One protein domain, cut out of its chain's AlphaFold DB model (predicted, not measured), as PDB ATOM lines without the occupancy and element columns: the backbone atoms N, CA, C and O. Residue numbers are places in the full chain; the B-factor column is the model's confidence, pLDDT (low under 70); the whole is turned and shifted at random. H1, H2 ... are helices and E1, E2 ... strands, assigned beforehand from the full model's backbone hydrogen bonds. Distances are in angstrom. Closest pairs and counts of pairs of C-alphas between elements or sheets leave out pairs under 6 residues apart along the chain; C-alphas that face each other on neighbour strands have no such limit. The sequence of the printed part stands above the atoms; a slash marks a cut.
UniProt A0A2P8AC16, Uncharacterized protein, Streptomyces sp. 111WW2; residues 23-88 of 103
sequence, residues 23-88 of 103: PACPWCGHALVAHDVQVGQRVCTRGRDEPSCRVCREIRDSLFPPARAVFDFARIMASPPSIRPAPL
ATOM      1  N   PRO A  23      37.378  11.190  11.069       72.12
ATOM      2  CA  PRO A  23      37.134  12.125   9.976       72.12
ATOM      3  C   PRO A  23      37.854  13.460  10.201       72.12
ATOM      4  O   PRO A  23      38.258  13.801  11.315       72.12
ATOM      5  N   ALA A  24      38.027  14.231   9.131       81.50
ATOM      6  CA  ALA A  24      38.521  15.597   9.233       81.50
ATOM      7  C   ALA A  24      37.484  16.499   9.922       81.50
ATOM      8  O   ALA A  24      36.275  16.297   9.809       81.50
ATOM      9  N   CYS A  25      37.958  17.515  10.639       77.56
ATOM     10  CA  CYS A  25      37.096  18.546  11.199       77.56
ATOM     11  C   CYS A  25      36.396  19.306  10.057       77.56
ATOM     12  O   CYS A  25      37.094  19.865   9.210       77.56
ATOM     13  N   PRO A  26      35.054  19.404  10.038       71.38
ATOM     14  CA  PRO A  26      34.323  20.074   8.959       71.38
ATOM     15  C   PRO A  26      34.594  21.582   8.917       71.38
ATOM     16  O   PRO A  26      34.371  22.228   7.900       71.38
ATOM     17  N   TRP A  27      35.096  22.147  10.019       73.69
ATOM     18  CA  TRP A  27      35.431  23.558  10.112       73.69
ATOM     19  C   TRP A  27      36.846  23.825   9.643       73.69
ATOM     20  O   TRP A  27      37.020  24.576   8.701       73.69
ATOM     21  N   CYS A  28      37.873  23.266  10.289       77.25
ATOM     22  CA  CYS A  28      39.269  23.587   9.964       77.25
ATOM     23  C   CYS A  28      39.962  22.615   9.003       77.25
ATOM     24  O   CYS A  28      41.101  22.877   8.640       77.25
ATOM     25  N   GLY A  29      39.322  21.513   8.613       79.50
ATOM     26  CA  GLY A  29      39.900  20.498   7.725       79.50
ATOM     27  C   GLY A  29      40.973  19.615   8.373       79.50
ATOM     28  O   GLY A  29      41.323  18.576   7.825       79.50
ATOM     29  N   HIS A  30      41.480  19.970   9.556       84.56
ATOM     30  CA  HIS A  30      42.478  19.163  10.254       84.56
ATOM     31  C   HIS A  30      41.861  17.935  10.914       84.56
ATOM     32  O   HIS A  30      40.698  17.945  11.329       84.56
ATOM     33  N   ALA A  31      42.679  16.895  11.077       82.38
ATOM     34  CA  ALA A  31      42.274  15.676  11.754       82.38
ATOM     35  C   ALA A  31      41.683  15.996  13.136       82.38
ATOM     36  O   ALA A  31      42.242  16.785  13.909       82.38
ATOM     37  N   LEU A  32      40.552  15.368  13.472       78.38
ATOM     38  CA  LEU A  32      39.877  15.561  14.761       78.38
ATOM     39  C   LEU A  32      40.835  15.399  15.942       78.38
ATOM     40  O   LEU A  32      40.745  16.121  16.929       78.38
ATOM     41  N   VAL A  33      41.804  14.502  15.794       81.12
ATOM     42  CA  VAL A  33      42.828  14.169  16.786       81.12
ATOM     43  C   VAL A  33      43.652  15.359  17.252       81.12
ATOM     44  O   VAL A  33      44.075  15.382  18.407       81.12
ATOM     45  N   ALA A  34      43.804  16.360  16.384       83.31
ATOM     46  CA  ALA A  34      44.526  17.588  16.667       83.31
ATOM     47  C   ALA A  34      43.747  18.560  17.566       83.31
ATOM     48  O   ALA A  34      44.329  19.547  18.000       83.31
ATOM     49  N   HIS A  35      42.457  18.331  17.819       83.38
ATOM     50  CA  HIS A  35      41.614  19.230  18.608       83.38
ATOM     51  C   HIS A  35      41.624  18.869  20.090       83.38
ATOM     52  O   HIS A  35      41.553  17.685  20.439       83.38
ATOM     53  N   ASP A  36      41.625  19.899  20.934       76.44
ATOM     54  CA  ASP A  36      41.475  19.758  22.377       76.44
ATOM     55  C   ASP A  36      40.129  19.115  22.754       76.44
ATOM     56  O   ASP A  36      39.112  19.253  22.059       76.44
ATOM     57  N   VAL A  37      40.141  18.388  23.873       77.06
ATOM     58  CA  VAL A  37      38.959  17.733  24.439       77.06
ATOM     59  C   VAL A  37      38.391  18.618  25.546       77.06
ATOM     60  O   VAL A  37      39.044  18.835  26.562       77.06
ATOM     61  N   GLN A  38      37.165  19.103  25.369       71.88
ATOM     62  CA  GLN A  38      36.410  19.846  26.376       71.88
ATOM     63  C   GLN A  38      35.162  19.041  26.739       71.88
ATOM     64  O   GLN A  38      34.415  18.622  25.858       71.88
ATOM     65  N   VAL A  39      34.942  18.787  28.034       75.50
ATOM     66  CA  VAL A  39      33.778  18.020  28.533       75.50
ATOM     67  C   VAL A  39      33.622  16.657  27.821       75.50
ATOM     68  O   VAL A  39      32.533  16.233  27.449       75.50
ATOM     69  N   GLY A  40      34.744  15.973  27.568       68.94
ATOM     70  CA  GLY A  40      34.768  14.664  26.901       68.94
ATOM     71  C   GLY A  40      34.541  14.690  25.383       68.94
ATOM     72  O   GLY A  40      34.544  13.632  24.758       68.94
ATOM     73  N   GLN A  41      34.388  15.866  24.769       68.81
ATOM     74  CA  GLN A  41      34.179  16.019  23.330       68.81
ATOM     75  C   GLN A  41      35.316  16.804  22.688       68.81
ATOM     76  O   GLN A  41      35.882  17.714  23.289       68.81
ATOM     77  N   ARG A  42      35.663  16.462  21.445       75.25
ATOM     78  CA  ARG A  42      36.617  17.256  20.665       75.25
ATOM     79  C   ARG A  42      35.921  18.521  20.191       75.25
ATOM     80  O   ARG A  42      34.814  18.456  19.660       75.25
ATOM     81  N   VAL A  43      36.561  19.667  20.385       71.69
ATOM     82  CA  VAL A  43      35.936  20.962  20.106       71.69
ATOM     83  C   VAL A  43      36.775  21.764  19.123       71.69
ATOM     84  O   VAL A  43      37.976  21.958  19.313       71.69
ATOM     85  N   CYS A  44      36.129  22.271  18.072       75.94
ATOM     86  CA  CYS A  44      36.719  23.276  17.204       75.94
ATOM     87  C   CYS A  44      36.217  24.662  17.607       75.94
ATOM     88  O   CYS A  44      35.028  24.947  17.515       75.94
ATOM     89  N   THR A  45      37.129  25.537  18.016       68.31
ATOM     90  CA  THR A  45      36.847  26.952  18.290       68.31
ATOM     91  C   THR A  45      37.134  27.832  17.071       68.31
ATOM     92  O   THR A  45      37.474  29.002  17.223       68.31
ATOM     93  N   ARG A  46      37.050  27.296  15.840       63.84
ATOM     94  CA  ARG A  46      37.187  28.117  14.621       63.84
ATOM     95  C   ARG A  46      36.194  29.289  14.709       63.84
ATOM     96  O   ARG A  46      35.005  29.049  14.867       63.84
ATOM     97  N   GLY A  47      36.707  30.523  14.669       55.69
ATOM     98  CA  GLY A  47      35.919  31.752  14.846       55.69
ATOM     99  C   GLY A  47      35.916  32.346  16.265       55.69
ATOM    100  O   GLY A  47      35.195  33.305  16.501       55.69
ATOM    101  N   ARG A  48      36.695  31.801  17.213       61.62
ATOM    102  CA  ARG A  48      36.990  32.435  18.515       61.62
ATOM    103  C   ARG A  48      38.447  32.900  18.585       61.62
ATOM    104  O   ARG A  48      39.260  32.468  17.770       61.62
ATOM    105  N   ASP A  49      38.760  33.697  19.605       61.38
ATOM    106  CA  ASP A  49      40.060  34.356  19.838       61.38
ATOM    107  C   ASP A  49      41.276  33.405  19.916       61.38
ATOM    108  O   ASP A  49      42.423  33.840  19.788       61.38
ATOM    109  N   GLU A  50      41.051  32.094  20.096       64.62
ATOM    110  CA  GLU A  50      42.103  31.090  20.290       64.62
ATOM    111  C   GLU A  50      41.906  29.842  19.398       64.62
ATOM    112  O   GLU A  50      40.805  29.272  19.352       64.62
ATOM    113  N   PRO A  51      42.962  29.336  18.725       66.06
ATOM    114  CA  PRO A  51      42.911  28.070  17.997       66.06
ATOM    115  C   PRO A  51      42.872  26.852  18.944       66.06
ATOM    116  O   PRO A  51      43.828  26.578  19.673       66.06
ATOM    117  N   SER A  52      41.802  26.047  18.867       73.38
ATOM    118  CA  SER A  52      41.692  24.777  19.616       73.38
ATOM    119  C   SER A  52      42.347  23.569  18.944       73.38
ATOM    120  O   SER A  52      42.438  22.503  19.550       73.38
ATOM    121  N   CYS A  53      42.750  23.694  17.678       84.25
ATOM    122  CA  CYS A  53      43.418  22.625  16.947       84.25
ATOM    123  C   CYS A  53      44.931  22.866  16.955       84.25
ATOM    124  O   CYS A  53      45.370  23.969  16.630       84.25
ATOM    125  N   ARG A  54      45.730  21.850  17.307       85.31
ATOM    126  CA  ARG A  54      47.196  21.938  17.399       85.31
ATOM    127  C   ARG A  54      47.817  22.500  16.122       85.31
ATOM    128  O   ARG A  54      48.573  23.453  16.196       85.31
ATOM    129  N   VAL A  55      47.402  21.989  14.964       86.19
ATOM    130  CA  VAL A  55      47.898  22.450  13.655       86.19
ATOM    131  C   VAL A  55      47.559  23.926  13.415       86.19
ATOM    132  O   VAL A  55      48.378  24.700  12.940       86.19
ATOM    133  N   CYS A  56      46.356  24.355  13.803       83.50
ATOM    134  CA  CYS A  56      45.923  25.749  13.701       83.50
ATOM    135  C   CYS A  56      46.780  26.663  14.584       83.50
ATOM    136  O   CYS A  56      47.037  27.803  14.206       83.50
ATOM    137  N   ARG A  57      47.168  26.171  15.765       85.38
ATOM    138  CA  ARG A  57      48.020  26.881  16.719       85.38
ATOM    139  C   ARG A  57      49.449  26.984  16.200       85.38
ATOM    140  O   ARG A  57      49.968  28.083  16.140       85.38
ATOM    141  N   GLU A  58      50.018  25.884  15.715       89.19
ATOM    142  CA  GLU A  58      51.355  25.855  15.106       89.19
ATOM    143  C   GLU A  58      51.458  26.806  13.907       89.19
ATOM    144  O   GLU A  58      52.400  27.592  13.832       89.19
ATOM    145  N   ILE A  59      50.457  26.812  13.014       86.06
ATOM    146  CA  ILE A  59      50.398  27.783  11.913       86.06
ATOM    147  C   ILE A  59      50.376  29.203  12.480       86.06
ATOM    148  O   ILE A  59      51.236  29.994  12.119       86.06
ATOM    149  N   ARG A  60      49.452  29.522  13.397       84.06
ATOM    150  CA  ARG A  60      49.318  30.865  13.991       84.06
ATOM    151  C   ARG A  60      50.607  31.347  14.662       84.06
ATOM    152  O   ARG A  60      50.978  32.503  14.480       84.06
ATOM    153  N   ASP A  61      51.271  30.476  15.412       86.75
ATOM    154  CA  ASP A  61      52.485  30.792  16.167       86.75
ATOM    155  C   ASP A  61      53.719  30.914  15.257       86.75
ATOM    156  O   ASP A  61      54.670  31.608  15.604       86.75
ATOM    157  N   SER A  62      53.689  30.300  14.067       88.69
ATOM    158  CA  SER A  62      54.724  30.473  13.035       88.69
ATOM    159  C   SER A  62      54.614  31.790  12.254       88.69
ATOM    160  O   SER A  62      55.533  32.150  11.517       88.69
ATOM    161  N   LEU A  63      53.502  32.522  12.395       86.81
ATOM    162  CA  LEU A  63      53.284  33.784  11.693       86.81
ATOM    163  C   LEU A  63      53.924  34.953  12.447       86.81
ATOM    164  O   LEU A  63      53.774  35.109  13.658       86.81
ATOM    165  N   PHE A  64      54.563  35.849  11.695       88.69
ATOM    166  CA  PHE A  64      54.976  37.151  12.215       88.69
ATOM    167  C   PHE A  64      53.734  37.984  12.621       88.69
ATOM    168  O   PHE A  64      52.655  37.787  12.051       88.69
ATOM    169  N   PRO A  65      53.832  38.921  13.589       86.62
ATOM    170  CA  PRO A  65      52.654  39.496  14.256       86.62
ATOM    171  C   PRO A  65      51.576  40.114  13.332       86.62
ATOM    172  O   PRO A  65      50.395  39.835  13.542       86.62
ATOM    173  N   PRO A  66      51.919  40.869  12.269       87.25
ATOM    174  CA  PRO A  66      50.951  41.313  11.263       87.25
ATOM    175  C   PRO A  66      50.216  40.165  10.554       87.25
ATOM    176  O   PRO A  66      48.996  40.209  10.409       87.25
ATOM    177  N   ALA A  67      50.927  39.112  10.143       83.31
ATOM    178  CA  ALA A  67      50.306  37.960   9.494       83.31
ATOM    179  C   ALA A  67      49.413  37.167  10.454       83.31
ATOM    180  O   ALA A  67      48.383  36.646  10.032       83.31
ATOM    181  N   ARG A  68      49.753  37.132  11.748       85.75
ATOM    182  CA  ARG A  68      48.892  36.556  12.787       85.75
ATOM    183  C   ARG A  68      47.552  37.290  12.882       85.75
ATOM    184  O   ARG A  68      46.515  36.638  12.919       85.75
ATOM    185  N   ALA A  69      47.562  38.624  12.844       82.44
ATOM    186  CA  ALA A  69      46.337  39.425  12.852       82.44
ATOM    187  C   ALA A  69      45.475  39.182  11.602       82.44
ATOM    188  O   ALA A  69      44.263  39.006  11.711       82.44
ATOM    189  N   VAL A  70      46.098  39.101  10.420       85.06
ATOM    190  CA  VAL A  70      45.396  38.775   9.164       85.06
ATOM    191  C   VAL A  70      44.810  37.363   9.206       85.06
ATOM    192  O   VAL A  70      43.680  37.154   8.771       85.06
ATOM    193  N   PHE A  71      45.542  36.396   9.754       82.81
ATOM    194  CA  PHE A  71      45.073  35.023   9.921       82.81
ATOM    195  C   PHE A  71      43.878  34.930  10.877       82.81
ATOM    196  O   PHE A  71      42.876  34.293  10.542       82.81
ATOM    197  N   ASP A  72      43.954  35.587  12.037       78.25
ATOM    198  CA  ASP A  72      42.868  35.620  13.017       78.25
ATOM    199  C   ASP A  72      41.626  36.314  12.408       78.25
ATOM    200  O   ASP A  72      40.520  35.771  12.473       78.25
ATOM    201  N   PHE A  73      41.807  37.425  11.681       78.56
ATOM    202  CA  PHE A  73      40.728  38.119  10.963       78.56
ATOM    203  C   PHE A  73      40.089  37.263   9.859       78.56
ATOM    204  O   PHE A  73      38.867  37.106   9.817       78.56
ATOM    205  N   ALA A  74      40.895  36.650   8.988       78.44
ATOM    206  CA  ALA A  74      40.405  35.784   7.917       78.44
ATOM    207  C   ALA A  74      39.612  34.590   8.472       78.44
ATOM    208  O   ALA A  74      38.624  34.161   7.874       78.44
ATOM    209  N   ARG A  75      39.998  34.069   9.644       73.12
ATOM    210  CA  ARG A  75      39.264  32.995  10.325       73.12
ATOM    211  C   ARG A  75      37.927  33.445  10.900       73.12
ATOM    212  O   ARG A  75      36.987  32.655  10.831       73.12
ATOM    213  N   ILE A  76      37.842  34.657  11.446       69.56
ATOM    214  CA  ILE A  76      36.581  35.249  11.924       69.56
ATOM    215  C   ILE A  76      35.630  35.485  10.740       69.56
ATOM    216  O   ILE A  76      34.449  35.160  10.820       69.56
ATOM    217  N   MET A  77      36.148  35.977   9.611       71.88
ATOM    218  CA  MET A  77      35.343  36.276   8.420       71.88
ATOM    219  C   MET A  77      34.879  35.025   7.662       71.88
ATOM    220  O   MET A  77      33.752  34.981   7.176       71.88
ATOM    221  N   ALA A  78      35.715  33.988   7.563       64.56
ATOM    222  CA  ALA A  78      35.377  32.758   6.839       64.56
ATOM    223  C   ALA A  78      34.347  31.870   7.566       64.56
ATOM    224  O   ALA A  78      33.912  30.851   7.027       64.56
ATOM    225  N   SER A  79      34.012  32.167   8.821       55.72
ATOM    226  CA  SER A  79      33.060  31.394   9.619       55.72
ATOM    227  C   SER A  79      32.496  32.311  10.709       55.72
ATOM    228  O   SER A  79      33.200  32.522  11.698       55.72
ATOM    229  N   PRO A  80      31.272  32.865  10.570       51.09
ATOM    230  CA  PRO A  80      30.694  33.695  11.622       51.09
ATOM    231  C   PRO A  80      30.705  32.906  12.938       51.09
ATOM    232  O   PRO A  80      30.470  31.690  12.904       51.09
ATOM    233  N   PRO A  81      31.013  33.545  14.082       51.03
ATOM    234  CA  PRO A  81      31.170  32.845  15.346       51.03
ATOM    235  C   PRO A  81      29.885  32.075  15.640       51.03
ATOM    236  O   PRO A  81      28.847  32.664  15.944       51.03
ATOM    237  N   SER A  82      29.924  30.743  15.541       50.31
ATOM    238  CA  SER A  82      28.820  29.947  16.050       50.31
ATOM    239  C   SER A  82      28.771  30.217  17.552       50.31
ATOM    240  O   SER A  82      29.742  29.985  18.277       50.31
ATOM    241  N   ILE A  83      27.643  30.751  18.027       45.75
ATOM    242  CA  ILE A  83      27.413  31.164  19.426       45.75
ATOM    243  C   ILE A  83      27.777  30.039  20.417       45.75
ATOM    244  O   ILE A  83      28.104  30.286  21.578       45.75
ATOM    245  N   ARG A  84      27.823  28.787  19.948       48.19
ATOM    246  CA  ARG A  84      28.329  27.629  20.684       48.19
ATOM    247  C   ARG A  84      29.557  27.041  19.982       48.19
ATOM    248  O   ARG A  84      29.530  26.927  18.754       48.19
ATOM    249  N   PRO A  85      30.612  26.655  20.729       53.53
ATOM    250  CA  PRO A  85      31.683  25.856  20.159       53.53
ATOM    251  C   PRO A  85      31.027  24.592  19.621       53.53
ATOM    252  O   PRO A  85      30.327  23.902  20.360       53.53
ATOM    253  N   ALA A  86      31.151  24.356  18.323       55.06
ATOM    254  CA  ALA A  86      30.401  23.285  17.714       55.06
ATOM    255  C   ALA A  86      31.068  21.955  18.112       55.06
ATOM    256  O   ALA A  86      32.256  21.742  17.831       55.06
ATOM    257  N   PRO A  87      30.360  21.090  18.856       55.69
ATOM    258  CA  PRO A  87      30.932  19.832  19.293       55.69
ATOM    259  C   PRO A  87      31.175  18.949  18.072       55.69
ATOM    260  O   PRO A  87      30.294  18.762  17.232       55.69
ATOM    261  N   LEU A  88      32.380  18.392  17.970       59.91
ATOM    262  CA  LEU A  88      32.707  17.392  16.960       59.91
ATOM    263  C   LEU A  88      32.161  16.049  17.460       59.91
ATOM    264  O   LEU A  88      32.902  15.217  17.984       59.91
TER     265      LEU A  88
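This is residues 23 to 88 of the 103 residues of an uncharacterized protein of Streptomyces sp. 111WW2 (UniProt A0A2P8AC16). This is a small open loop of chain with a little two-stranded sheet, E1 beside E2, at one end, and two helices, H1 and H2, meeting as a V at the other. The unnamed residues 23 to 40 loop about the strand end before the chain enters E1, and E2 brings the last printed residues back beside E1. The printed part has 66 residues, with two named helices and two named strands in the order E1, H1, H2, E2; the sheet's order is E1, E2, antiparallel. The class is mixed, helices and strands, with under half of the residues, 29, in named elements. The whole is compact, with a radius of gyration of the C-alphas of 11.5 A, and only just elongated, spanning 34 by 23 by 19 A.

Residues 23 to 40 hold no named element. In this stretch, residues 37 to 38 make a short antiparallel pairing with residues 41 to 42 of E1, the strand of residues 41 to 44. E1's neighbour is E2, residues 86 to 88. They are antiparallel, with 125 degrees between their directions. C-alphas 43 and 87 face each other at 5.2 A, and N 88 and O 42 are within hydrogen-bond range at 3.0 A. H1, residues 54 to 62, and H2, residues 65 to 77, form a helical hairpin. They only just touch, with 3 pairs of C-alphas within 8 A, and H2 does so with residues 68 to 71 alone. Their closest C-alphas are those of Arg 60 and Arg 68, 5.8 A apart. They run opposite ways at a steep tilt of 40 degrees. E1 and H2 are apart, as are H1 and E2. In H1 and H2 every O i to N i+4 pair is within hydrogen-bond range.

E1 begins with C-alpha 41 at (34.179, 16.019, 23.330) and measures 9.8 A to C-alpha 44. H1, 12.2 A long, begins with C-alpha 54 at (47.196, 21.938, 17.399). H2 is the longest helix, 18.5 A from C-alpha 65 to C-alpha 77. E2, 6.4 A long, ends with C-alpha 88 at (32.707, 17.392, 16.960).

The two C-alphas farthest apart are those of Gly 40 and Pro 66, at 34.9 A, while the C-alphas of Pro 23 and Leu 88 are 9.8 A apart. The printed part has no cut. The link from H1 to H2 is tight, and those from E1 to H1 and from H2 to E2 are short. The mean pLDDT of the printed part is 73.8; the model's confidence is under 70 at residues 40 to 41, 45 to 51, 76 and 78 to 88.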